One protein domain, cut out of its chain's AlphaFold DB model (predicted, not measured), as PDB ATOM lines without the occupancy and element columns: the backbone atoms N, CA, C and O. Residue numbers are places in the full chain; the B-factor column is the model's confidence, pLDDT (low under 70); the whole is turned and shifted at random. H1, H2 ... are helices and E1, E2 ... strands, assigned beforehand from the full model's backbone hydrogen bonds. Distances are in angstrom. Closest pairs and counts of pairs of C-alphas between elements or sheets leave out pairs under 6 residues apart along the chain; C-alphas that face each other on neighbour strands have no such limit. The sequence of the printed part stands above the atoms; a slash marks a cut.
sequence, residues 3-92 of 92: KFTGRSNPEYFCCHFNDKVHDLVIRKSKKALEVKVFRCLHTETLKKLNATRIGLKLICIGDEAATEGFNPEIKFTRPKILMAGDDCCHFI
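This is residues 3 to 92 of the 92 residues of an uncharacterized protein of Candidatus Bathyarchaeota archaeon (UniProt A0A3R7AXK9). A small three-stranded antiparallel sheet has one short helix, H1, over one of its faces, and three more short helices that leave from the end of E2: H2 and H3 fold back as a helical hairpin, and H4 follows H3 nearly end to end, in a row that runs back past the sheet without being on it. A long stretch, residues 71 to 88, then leads to E3, the short edge strand beside E2. The printed part has 90 residues, with four named helices and three named strands in the order H1, E1, E2, H2, H3, H4, E3; the sheet's order is E1, E2, E3, and the class is mixed, helices and strands. It is compact, with a radius of gyration of the C-alphas of 13.6 A, and elongated in outline, spanning 42 by 23 by 22 A.

Start at H1, residues 10 to 16, which is on the sheet of E1, residues 22 to 28, E2, residues 33 to 40, and E3, residues 89 to 91. Its height over the sheet is 9.2 A; it lies over E2 and runs along the strands, at 7 degrees to E2 on the local plane. Its closest C-alpha pair to E2 is Pro 10 and Leu 33, 7.1 A apart. E1 and E2 form an antiparallel hairpin at 168 degrees; look for N 25 and O 36, within hydrogen-bond range at 2.8 A. E2 and E3 are antiparallel at 164 degrees, with N 37 and O 89 at 2.9 A. Next find H2, residues 41 to 48, and H3, residues 52 to 60: this helical hairpin touches, closest at the C-alphas of Leu 46 and Thr 52, 5.2 A apart, with a shallow tilt of 18 degrees, opposite ways. H4, residues 63 to 70, meets H3 only through their link and is near H1, with 7 pairs of C-alphas within 10 A. H2 and H4 are apart. In H2, H3 and H4 every O i to N i+4 pair is within hydrogen-bond range; in H1 0 of 3 are, beside 4 of 4 O i to N i+3 pairs.

Find C-alpha 10 at (169.537, 142.105, 152.459), where H1 begins its 11.7 A. E1 covers 18.2 A and E2 19.1 A, ending at C-alpha 40 at (175.249, 148.659, 133.890). H2 measures 10.6 A, H3 10.1 A and H4 10.2 A. E3 takes 6.5 A and ends at C-alpha 91, (173.403, 151.073, 147.089).

The C-alphas of Phe 4 and Lys 48 are the two farthest apart, at 43.2 A. The printed part has no cut. The link from H4 to E3 is long, with 18 residues; the other links are tight. The mean pLDDT of the printed part is 95.0, and residues 3 to 4 are under 70.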
ATOM      1  N   LYS A   3     158.647 139.155 159.061       55.38
ATOM      2  CA  LYS A   3     158.747 138.063 160.056       55.38
ATOM      3  C   LYS A   3     157.987 136.784 159.672       55.38
ATOM      4  O   LYS A   3     158.373 135.711 160.112       55.38
ATOM      5  N   PHE A   4     156.940 136.890 158.851       63.62
ATOM      6  CA  PHE A   4     156.151 135.737 158.394       63.62
ATOM      7  C   PHE A   4     156.680 135.141 157.082       63.62
ATOM      8  O   PHE A   4     156.397 133.988 156.785       63.62
ATOM      9  N   THR A   5     157.443 135.910 156.296       70.94
ATOM     10  CA  THR A   5     157.966 135.493 154.983       70.94
ATOM     11  C   THR A   5     159.431 135.055 155.014       70.94
ATOM     12  O   THR A   5     159.938 134.589 153.997       70.94
ATOM     13  N   GLY A   6     160.135 135.231 156.139       78.56
ATOM     14  CA  GLY A   6     161.570 134.935 156.258       78.56
ATOM     15  C   GLY A   6     162.480 135.930 155.523       78.56
ATOM     16  O   GLY A   6     163.681 135.698 155.399       78.56
ATOM     17  N   ARG A   7     161.931 137.051 155.035       83.19
ATOM     18  CA  ARG A   7     162.663 138.089 154.293       83.19
ATOM     19  C   ARG A   7     163.433 138.993 155.253       83.19
ATOM     20  O   ARG A   7     162.963 140.061 155.624       83.19
ATOM     21  N   SER A   8     164.598 138.534 155.702       86.56
ATOM     22  CA  SER A   8     165.443 139.264 156.659       86.56
ATOM     23  C   SER A   8     166.826 139.622 156.120       86.56
ATOM     24  O   SER A   8     167.405 140.610 156.562       86.56
ATOM     25  N   ASN A   9     167.355 138.849 155.169       91.12
ATOM     26  CA  ASN A   9     168.720 139.020 154.683       91.12
ATOM     27  C   ASN A   9     168.779 139.974 153.467       91.12
ATOM     28  O   ASN A   9     168.306 139.584 152.395       91.12
ATOM     29  N   PRO A  10     169.391 141.171 153.581       92.12
ATOM     30  CA  PRO A  10     169.537 142.105 152.459       92.12
ATOM     31  C   PRO A  10     170.402 141.551 151.321       92.12
ATOM     32  O   PRO A  10     170.255 141.979 150.181       92.12
ATOM     33  N   GLU A  11     171.262 140.560 151.580       94.44
ATOM     34  CA  GLU A  11     172.053 139.921 150.521       94.44
ATOM     35  C   GLU A  11     171.191 139.216 149.473       94.44
ATOM     36  O   GLU A  11     171.669 138.953 148.372       94.44
ATOM     37  N   TYR A  12     169.913 138.950 149.771       93.44
ATOM     38  CA  TYR A  12     168.967 138.457 148.776       93.44
ATOM     39  C   TYR A  12     168.930 139.354 147.530       93.44
ATOM     40  O   TYR A  12     168.900 138.842 146.413       93.44
ATOM     41  N   PHE A  13     169.027 140.679 147.689       94.25
ATOM     42  CA  PHE A  13     169.042 141.613 146.560       94.25
ATOM     43  C   PHE A  13     170.243 141.431 145.629       94.25
ATOM     44  O   PHE A  13     170.184 141.842 144.470       94.25
ATOM     45  N   CYS A  14     171.311 140.759 146.072       94.56
ATOM     46  CA  CYS A  14     172.439 140.456 145.202       94.56
ATOM     47  C   CYS A  14     172.055 139.545 144.023       94.56
ATOM     48  O   CYS A  14     172.758 139.559 143.016       94.56
ATOM     49  N   CYS A  15     170.927 138.822 144.094       94.25
ATOM     50  CA  CYS A  15     170.419 138.033 142.967       94.25
ATOM     51  C   CYS A  15     170.029 138.879 141.740       94.25
ATOM     52  O   CYS A  15     169.936 138.343 140.637       94.25
ATOM     53  N   HIS A  16     169.838 140.195 141.899       94.25
ATOM     54  CA  HIS A  16     169.555 141.107 140.787       94.25
ATOM     55  C   HIS A  16     170.801 141.493 139.983       94.25
ATOM     56  O   HIS A  16     170.684 142.092 138.911       94.25
ATOM     57  N   PHE A  17     171.994 141.139 140.464       96.75
ATOM     58  CA  PHE A  17     173.240 141.420 139.772       96.75
ATOM     59  C   PHE A  17     173.824 140.169 139.116       96.75
ATOM     60  O   PHE A  17     173.678 139.049 139.594       96.75
ATOM     61  N   ASN A  18     174.516 140.381 137.999       96.81
ATOM     62  CA  ASN A  18     175.319 139.375 137.314       96.81
ATOM     63  C   ASN A  18     176.424 140.082 136.521       96.81
ATOM     64  O   ASN A  18     176.248 141.234 136.120       96.81
ATOM     65  N   ASP A  19     177.523 139.376 136.293       96.81
ATOM     66  CA  ASP A  19     178.750 139.857 135.647       96.81
ATOM     67  C   ASP A  19     178.568 140.251 134.172       96.81
ATOM     68  O   ASP A  19     179.244 141.144 133.665       96.81
ATOM     69  N   LYS A  20     177.604 139.649 133.470       97.38
ATOM     70  CA  LYS A  20     177.298 140.010 132.077       97.38
ATOM     71  C   LYS A  20     176.678 141.404 131.976       97.38
ATOM     72  O   LYS A  20     176.960 142.147 131.033       97.38
ATOM     73  N   VAL A  21     175.841 141.771 132.944       97.88
ATOM     74  CA  VAL A  21     175.084 143.035 132.952       97.88
ATOM     75  C   VAL A  21     175.781 144.124 133.768       97.88
ATOM     76  O   VAL A  21     175.633 145.303 133.436       97.88
ATOM     77  N   HIS A  22     176.523 143.753 134.815       98.56
ATOM     78  CA  HIS A  22     177.037 144.684 135.814       98.56
ATOM     79  C   HIS A  22     178.511 144.458 136.144       98.56
ATOM     80  O   HIS A  22     178.912 143.339 136.453       98.56
ATOM     81  N   ASP A  23     179.258 145.558 136.237       98.50
ATOM     82  CA  ASP A  23     180.584 145.568 136.858       98.50
ATOM     83  C   ASP A  23     180.442 146.249 138.216       98.50
ATOM     84  O   ASP A  23     180.029 147.414 138.294       98.50
ATOM     85  N   LEU A  24     180.721 145.518 139.296       98.38
ATOM     86  CA  LEU A  24     180.385 145.963 140.643       98.38
ATOM     87  C   LEU A  24     181.387 145.523 141.709       98.38
ATOM     88  O   LEU A  24     182.158 144.585 141.527       98.38
ATOM     89  N   VAL A  25     181.317 146.190 142.857       98.19
ATOM     90  CA  VAL A  25     182.025 145.838 144.089       98.19
ATOM     91  C   VAL A  25     181.008 145.737 145.221       98.19
ATOM     92  O   VAL A  25     180.179 146.630 145.390       98.19
ATOM     93  N   ILE A  26     181.103 144.669 146.018       98.12
ATOM     94  CA  ILE A  26     180.271 144.452 147.209       98.12
ATOM     95  C   ILE A  26     181.140 144.601 148.454       98.12
ATOM     96  O   ILE A  26     182.211 144.002 148.549       98.12
ATOM     97  N   ARG A  27     180.663 145.370 149.432       97.75
ATOM     98  CA  ARG A  27     181.250 145.468 150.769       97.75
ATOM     99  C   ARG A  27     180.209 145.070 151.801       97.75
ATOM    100  O   ARG A  27     179.076 145.538 151.774       97.75
ATOM    101  N   LYS A  28     180.605 144.196 152.721       97.00
ATOM    102  CA  LYS A  28     179.733 143.664 153.767       97.00
ATOM    103  C   LYS A  28     180.291 144.023 155.130       97.00
ATOM    104  O   LYS A  28     181.491 143.912 155.371       97.00
ATOM    105  N   SER A  29     179.408 144.427 156.030       95.00
ATOM    106  CA  SER A  29     179.715 144.629 157.440       95.00
ATOM    107  C   SER A  29     178.593 144.054 158.299       95.00
ATOM    108  O   SER A  29     177.548 143.655 157.794       95.00
ATOM    109  N   LYS A  30     178.766 144.071 159.624       92.06
ATOM    110  CA  LYS A  30     177.712 143.638 160.557       92.06
ATOM    111  C   LYS A  30     176.435 144.489 160.489       92.06
ATOM    112  O   LYS A  30     175.411 144.048 160.991       92.06
ATOM    113  N   LYS A  31     176.506 145.716 159.958       92.38
ATOM    114  CA  LYS A  31     175.404 146.695 160.002       92.38
ATOM    115  C   LYS A  31     174.914 147.156 158.629       92.38
ATOM    116  O   LYS A  31     173.889 147.818 158.574       92.38
ATOM    117  N   ALA A  32     175.650 146.862 157.560       95.00
ATOM    118  CA  ALA A  32     175.370 147.396 156.232       95.00
ATOM    119  C   ALA A  32     175.881 146.469 155.127       95.00
ATOM    120  O   ALA A  32     176.940 145.840 155.276       95.00
ATOM    121  N   LEU A  33     175.146 146.463 154.018       97.50
ATOM    122  CA  LEU A  33     175.513 145.874 152.738       97.50
ATOM    123  C   LEU A  33     175.648 147.018 151.734       97.50
ATOM    124  O   LEU A  33     174.666 147.662 151.403       97.50
ATOM    125  N   GLU A  34     176.855 147.259 151.240       98.19
ATOM    126  CA  GLU A  34     177.116 148.298 150.249       98.19
ATOM    127  C   GLU A  34     177.427 147.645 148.899       98.19
ATOM    128  O   GLU A  34     178.281 146.756 148.808       98.19
ATOM    129  N   VAL A  35     176.767 148.105 147.837       98.44
ATOM    130  CA  VAL A  35     177.045 147.683 146.458       98.44
ATOM    131  C   VAL A  35     177.323 148.913 145.607       98.44
ATOM    132  O   VAL A  35     176.496 149.818 145.508       98.44
ATOM    133  N   LYS A  36     178.487 148.944 144.957       98.62
ATOM    134  CA  LYS A  36     178.824 149.961 143.955       98.62
ATOM    135  C   LYS A  36     178.862 149.338 142.578       98.62
ATOM    136  O   LYS A  36     179.606 148.391 142.373       98.62
ATOM    137  N   VAL A  37     178.089 149.885 141.649       98.75
ATOM    138  CA  VAL A  37     178.021 149.429 140.256       98.75
ATOM    139  C   VAL A  37     178.613 150.510 139.363       98.75
ATOM    140  O   VAL A  37     178.086 151.620 139.320       98.75
ATOM    141  N   PHE A  38     179.685 150.189 138.649       98.56
ATOM    142  CA  PHE A  38     180.407 151.119 137.771       98.56
ATOM    143  C   PHE A  38     180.009 150.961 136.301       98.56
ATOM    144  O   PHE A  38     180.099 151.914 135.532       98.56
ATOM    145  N   ARG A  39     179.484 149.789 135.929       98.44
ATOM    146  CA  ARG A  39     178.911 149.519 134.606       98.44
ATOM    147  C   ARG A  39     177.550 148.856 134.750       98.44
ATOM    148  O   ARG A  39     177.392 147.958 135.571       98.44
ATOM    149  N   CYS A  40     176.570 149.280 133.954       98.38
ATOM    150  CA  CYS A  40     175.249 148.659 133.890       98.38
ATOM    151  C   CYS A  40     174.726 148.691 132.452       98.38
ATOM    152  O   CYS A  40     174.534 149.770 131.881       98.38
ATOM    153  N   LEU A  41     174.429 147.518 131.889       98.38
ATOM    154  CA  LEU A  41     173.948 147.403 130.510       98.38
ATOM    155  C   LEU A  41     172.619 148.143 130.275       98.38
ATOM    156  O   LEU A  41     172.398 148.670 129.184       98.38
ATOM    157  N   HIS A  42     171.749 148.247 131.289       97.81
ATOM    158  CA  HIS A  42     170.518 149.044 131.191       97.81
ATOM    159  C   HIS A  42     170.833 150.515 130.907       97.81
ATOM    160  O   HIS A  42     170.240 151.116 130.010       97.81
ATOM    161  N   THR A  43     171.788 151.091 131.644       98.31
ATOM    162  CA  THR A  43     172.212 152.477 131.446       98.31
ATOM    163  C   THR A  43     172.876 152.666 130.091       98.31
ATOM    164  O   THR A  43     172.541 153.618 129.395       98.31
ATOM    165  N   GLU A  44     173.779 151.774 129.684       98.50
ATOM    166  CA  GLU A  44     174.434 151.854 128.371       98.50
ATOM    167  C   GLU A  44     173.420 151.808 127.223       98.50
ATOM    168  O   GLU A  44     173.467 152.631 126.307       98.50
ATOM    169  N   THR A  45     172.469 150.875 127.294       98.44
ATOM    170  CA  THR A  45     171.428 150.702 126.278       98.44
ATOM    171  C   THR A  45     170.528 151.932 126.210       98.44
ATOM    172  O   THR A  45     170.312 152.483 125.134       98.44
ATOM    173  N   LEU A  46     170.044 152.426 127.353       98.44
ATOM    174  CA  LEU A  46     169.126 153.565 127.363       98.44
ATOM    175  C   LEU A  46     169.833 154.892 127.066       98.44
ATOM    176  O   LEU A  46     169.194 155.795 126.529       98.44
ATOM    177  N   LYS A  47     171.141 155.011 127.337       97.94
ATOM    178  CA  LYS A  47     171.963 156.128 126.844       97.94
ATOM    179  C   LYS A  47     172.009 156.137 125.316       97.94
ATOM    180  O   LYS A  47     171.718 157.170 124.727       97.94
ATOM    181  N   LYS A  48     172.275 154.992 124.671       98.31
ATOM    182  CA  LYS A  48     172.279 154.874 123.196       98.31
ATOM    183  C   LYS A  48     170.934 155.243 122.562       98.31
ATOM    184  O   LYS A  48     170.903 155.735 121.441       98.31
ATOM    185  N   LEU A  49     169.836 155.023 123.284       98.25
ATOM    186  CA  LEU A  49     168.479 155.339 122.838       98.25
ATOM    187  C   LEU A  49     168.004 156.750 123.229       98.25
ATOM    188  O   LEU A  49     166.842 157.072 122.994       98.25
ATOM    189  N   ASN A  50     168.846 157.582 123.856       98.06
ATOM    190  CA  ASN A  50     168.445 158.878 124.425       98.06
ATOM    191  C   ASN A  50     167.230 158.779 125.378       98.06
ATOM    192  O   ASN A  50     166.402 159.684 125.470       98.06
ATOM    193  N   ALA A  51     167.123 157.666 126.109       98.25
ATOM    194  CA  ALA A  51     165.958 157.293 126.911       98.25
ATOM    195  C   ALA A  51     166.266 157.166 128.415       98.25
ATOM    196  O   ALA A  51     165.482 156.585 129.169       98.25
ATOM    197  N   THR A  52     167.384 157.720 128.892       98.19
ATOM    198  CA  THR A  52     167.824 157.594 130.296       98.19
ATOM    199  C   THR A  52     166.789 158.090 131.300       98.19
ATOM    200  O   THR A  52     166.577 157.448 132.323       98.19
ATOM    201  N   ARG A  53     166.062 159.170 130.988       97.88
ATOM    202  CA  ARG A  53     164.980 159.685 131.844       97.88
ATOM    203  C   ARG A  53     163.852 158.668 132.045       97.88
ATOM    204  O   ARG A  53     163.280 158.597 133.130       97.88
ATOM    205  N   ILE A  54     163.521 157.898 131.008       97.62
ATOM    206  CA  ILE A  54     162.508 156.836 131.078       97.62
ATOM    207  C   ILE A  54     163.071 155.652 131.868       97.62
ATOM    208  O   ILE A  54     162.417 155.175 132.791       97.62
ATOM    209  N   GLY A  55     164.309 155.242 131.575       97.75
ATOM    210  CA  GLY A  55     164.992 154.176 132.314       97.75
ATOM    211  C   GLY A  55     165.108 154.466 133.804       97.75
ATOM    212  O   GLY A  55     164.845 153.592 134.619       97.75
ATOM    213  N   LEU A  56     165.418 155.708 134.177       97.88
ATOM    214  CA  LEU A  56     165.490 156.125 135.574       97.88
ATOM    215  C   LEU A  56     164.157 155.860 136.282       97.88
ATOM    216  O   LEU A  56     164.142 155.202 137.318       97.88
ATOM    217  N   LYS A  57     163.046 156.308 135.683       96.62
ATOM    218  CA  LYS A  57     161.703 156.188 136.265       96.62
ATOM    219  C   LYS A  57     161.166 154.759 136.312       96.62
ATOM    220  O   LYS A  57     160.460 154.425 137.253       96.62
ATOM    221  N   LEU A  58     161.458 153.949 135.298       95.56
ATOM    222  CA  LEU A  58     160.871 152.612 135.165       95.56
ATOM    223  C   LEU A  58     161.751 151.492 135.727       95.56
ATOM    224  O   LEU A  58     161.229 150.427 136.033       95.56
ATOM    225  N   ILE A  59     163.066 151.708 135.838       95.38
ATOM    226  CA  ILE A  59     164.029 150.662 136.218       95.38
ATOM    227  C   ILE A  59     164.718 150.990 137.544       95.38
ATOM    228  O   ILE A  59     164.870 150.104 138.373       95.38
ATOM    229  N   CYS A  60     165.166 152.231 137.759       96.38
ATOM    230  CA  CYS A  60     166.117 152.522 138.842       96.38
ATOM    231  C   CYS A  60     165.492 153.062 140.135       96.38
ATOM    232  O   CYS A  60     166.009 152.790 141.211       96.38
ATOM    233  N   ILE A  61     164.428 153.867 140.070       93.62
ATOM    234  CA  ILE A  61     163.883 154.520 141.280       93.62
ATOM    235  C   ILE A  61     162.994 153.604 142.135       93.62
ATOM    236  O   ILE A  61     162.626 153.978 143.241       93.62
ATOM    237  N   GLY A  62     162.648 152.412 141.643       93.81
ATOM    238  CA  GLY A  62     161.791 151.464 142.364       93.81
ATOM    239  C   GLY A  62     162.471 150.756 143.540       93.81
ATOM    240  O   GLY A  62     161.784 150.107 144.324       93.81
ATOM    241  N   ASP A  63     163.794 150.877 143.677       94.69
ATOM    242  CA  ASP A  63     164.584 150.102 144.642       94.69
ATOM    243  C   ASP A  63     164.210 150.392 146.105       94.69
ATOM    244  O   ASP A  63     164.200 149.480 146.931       94.69
ATOM    245  N   GLU A  64     163.852 151.638 146.431       93.31
ATOM    246  CA  GLU A  64     163.440 152.019 147.789       93.31
ATOM    247  C   GLU A  64     162.123 151.342 148.180       93.31
ATOM    248  O   GLU A  64     162.070 150.625 149.180       93.31
ATOM    249  N   ALA A  65     161.095 151.466 147.337       94.25
ATOM    250  CA  ALA A  65     159.803 150.822 147.558       94.25
ATOM    251  C   ALA A  65     159.914 149.286 147.560       94.25
ATOM    252  O   ALA A  65     159.265 148.608 148.358       94.25
ATOM    253  N   ALA A  66     160.761 148.718 146.692       93.50
ATOM    254  CA  ALA A  66     161.039 147.284 146.683       93.50
ATOM    255  C   ALA A  66     161.704 146.826 147.990       93.50
ATOM    256  O   ALA A  66     161.353 145.767 148.517       93.50
ATOM    257  N   THR A  67     162.622 147.627 148.539       94.88
ATOM    258  CA  THR A  67     163.296 147.328 149.808       94.88
ATOM    259  C   THR A  67     162.344 147.434 150.993       94.88
ATOM    260  O   THR A  67     162.278 146.502 151.796       94.88
ATOM    261  N   GLU A  68     161.538 148.495 151.060       94.06
ATOM    262  CA  GLU A  68     160.503 148.666 152.086       94.06
ATOM    263  C   GLU A  68     159.496 147.505 152.065       94.06
ATOM    264  O   GLU A  68     159.194 146.907 153.101       94.06
ATOM    265  N   GLY A  69     159.027 147.117 150.873       92.81
ATOM    266  CA  GLY A  69     158.116 145.986 150.694       92.81
ATOM    267  C   GLY A  69     158.747 144.622 151.008       92.81
ATOM    268  O   GLY A  69     158.049 143.692 151.426       92.81
ATOM    269  N   PHE A  70     160.063 144.479 150.828       93.19
ATOM    270  CA  PHE A  70     160.800 143.272 151.199       93.19
ATOM    271  C   PHE A  70     160.920 143.145 152.717       93.19
ATOM    272  O   PHE A  70     160.518 142.119 153.280       93.19
ATOM    273  N   ASN A  71     161.445 144.183 153.371       94.25
ATOM    274  CA  ASN A  71     161.511 144.286 154.817       94.25
ATOM    275  C   ASN A  71     161.622 145.758 155.260       94.25
ATOM    276  O   ASN A  71     162.686 146.352 155.086       94.25
ATOM    277  N   PRO A  72     160.599 146.319 155.932       92.88
ATOM    278  CA  PRO A  72     160.613 147.716 156.367       92.88
ATOM    279  C   PRO A  72     161.635 148.012 157.480       92.88
ATOM    280  O   PRO A  72     161.866 149.170 157.809       92.88
ATOM    281  N   GLU A  73     162.257 146.992 158.086       93.06
ATOM    282  CA  GLU A  73     163.360 147.186 159.039       93.06
ATOM    283  C   GLU A  73     164.698 147.504 158.339       93.06
ATOM    284  O   GLU A  73     165.630 147.987 158.987       93.06
ATOM    285  N   ILE A  74     164.808 147.260 157.027       93.75
ATOM    286  CA  ILE A  74     165.987 147.611 156.230       93.75
ATOM    287  C   ILE A  74     165.875 149.079 155.816       93.75
ATOM    288  O   ILE A  74     164.930 149.480 155.143       93.75
ATOM    289  N   LYS A  75     166.875 149.879 156.193       95.31
ATOM    290  CA  LYS A  75     167.009 151.263 155.731       95.31
ATOM    291  C   LYS A  75     167.832 151.272 154.455       95.31
ATOM    292  O   LYS A  75     168.968 150.815 154.485       95.31
ATOM    293  N   PHE A  76     167.260 151.802 153.385       96.50
ATOM    294  CA  PHE A  76     167.886 151.845 152.072       96.50
ATOM    295  C   PHE A  76     168.266 153.270 151.691       96.50
ATOM    296  O   PHE A  76     167.483 154.196 151.894       96.50
ATOM    297  N   THR A  77     169.442 153.450 151.093       96.88
ATOM    298  CA  THR A  77     169.805 154.701 150.420       96.88
ATOM    299  C   THR A  77     170.529 154.436 149.107       96.88
ATOM    300  O   THR A  77     171.313 153.493 148.976       96.88
ATOM    301  N   ARG A  78     170.289 155.307 148.120       97.19
ATOM    302  CA  ARG A  78     170.972 155.254 146.824       97.19
ATOM    303  C   ARG A  78     171.338 156.646 146.302       97.19
ATOM    304  O   ARG A  78     170.668 157.153 145.404       97.19
ATOM    305  N   PRO A  79     172.381 157.291 146.852       97.19
ATOM    306  CA  PRO A  79     172.693 158.690 146.545       97.19
ATOM    307  C   PRO A  79     173.250 158.921 145.134       97.19
ATOM    308  O   PRO A  79     173.283 160.063 144.691       97.19
ATOM    309  N   LYS A  80     173.715 157.870 144.450       98.50
ATOM    310  CA  LYS A  80     174.288 157.946 143.100       98.50
ATOM    311  C   LYS A  80     173.661 156.905 142.185       98.50
ATOM    312  O   LYS A  80     173.455 155.759 142.605       98.50
ATOM    313  N   ILE A  81     173.376 157.287 140.942       98.56
ATOM    314  CA  ILE A  81     172.725 156.458 139.927       98.56
ATOM    315  C   ILE A  81     173.350 156.724 138.544       98.56
ATOM    316  O   ILE A  81     173.149 157.779 137.946       98.56
ATOM    317  N   LEU A  82     173.993 155.710 137.947       98.50
ATOM    318  CA  LEU A  82     174.552 155.778 136.579       98.50
ATOM    319  C   LEU A  82     173.539 156.291 135.534       98.50
ATOM    320  O   LEU A  82     173.888 157.045 134.625       98.50
ATOM    321  N   MET A  83     172.275 155.864 135.648       98.25
ATOM    322  CA  MET A  83     171.179 156.270 134.758       98.25
ATOM    323  C   MET A  83     170.825 157.762 134.886       98.25
ATOM    324  O   MET A  83     170.349 158.349 133.917       98.25
ATOM    325  N   ALA A  84     171.075 158.375 136.048       97.75
ATOM    326  CA  ALA A  84     170.910 159.811 136.272       97.75
ATOM    327  C   ALA A  84     172.126 160.634 135.801       97.75
ATOM    328  O   ALA A  84     172.032 161.854 135.718       97.75
ATOM    329  N   GLY A  85     173.231 159.974 135.436       97.75
ATOM    330  CA  GLY A  85     174.452 160.619 134.953       97.75
ATOM    331  C   GLY A  85     175.630 160.569 135.925       97.75
ATOM    332  O   GLY A  85     176.690 161.077 135.575       97.75
ATOM    333  N   ASP A  86     175.477 159.938 137.092       98.56
ATOM    334  CA  ASP A  86     176.567 159.787 138.060       98.56
ATOM    335  C   ASP A  86     177.668 158.826 137.577       98.56
ATOM    336  O   ASP A  86     177.526 158.111 136.581       98.56
ATOM    337  N   ASP A  87     178.767 158.787 138.331       98.25
ATOM    338  CA  ASP A  87     179.937 157.929 138.109       98.25
ATOM    339  C   ASP A  87     179.719 156.461 138.520       98.25
ATOM    340  O   ASP A  87     180.446 155.574 138.073       98.25
ATOM    341  N   CYS A  88     178.724 156.182 139.364       98.62
ATOM    342  CA  CYS A  88     178.330 154.830 139.747       98.62
ATOM    343  C   CYS A  88     176.876 154.776 140.235       98.62
ATOM    344  O   CYS A  88     176.243 155.795 140.500       98.62
ATOM    345  N   CYS A  89     176.331 153.566 140.373       98.56
ATOM    346  CA  CYS A  89     175.222 153.349 141.294       98.56
ATOM    347  C   CYS A  89     175.799 153.007 142.660       98.56
ATOM    348  O   CYS A  89     176.683 152.154 142.738       98.56
ATOM    349  N   HIS A  90     175.278 153.608 143.722       98.50
ATOM    350  CA  HIS A  90     175.752 153.350 145.080       98.50
ATOM    351  C   HIS A  90     174.580 152.937 145.960       98.50
ATOM    352  O   HIS A  90     173.806 153.791 146.350       98.50
ATOM    353  N   PHE A  91     174.436 151.643 146.223       98.19
ATOM    354  CA  PHE A  91     173.403 151.073 147.089       98.19
ATOM    355  C   PHE A  91     173.972 150.870 148.498       98.19
ATOM    356  O   PHE A  91     175.088 150.352 148.616       98.19
ATOM    357  N   ILE A  92     173.225 151.268 149.533       97.06
ATOM    358  CA  ILE A  92     173.571 151.110 150.958       97.06
ATOM    359  C   ILE A  92     172.327 150.696 151.743       97.06
ATOM    360  O   ILE A  92     171.272 151.333 151.511       97.06
TER     361      ILE A  92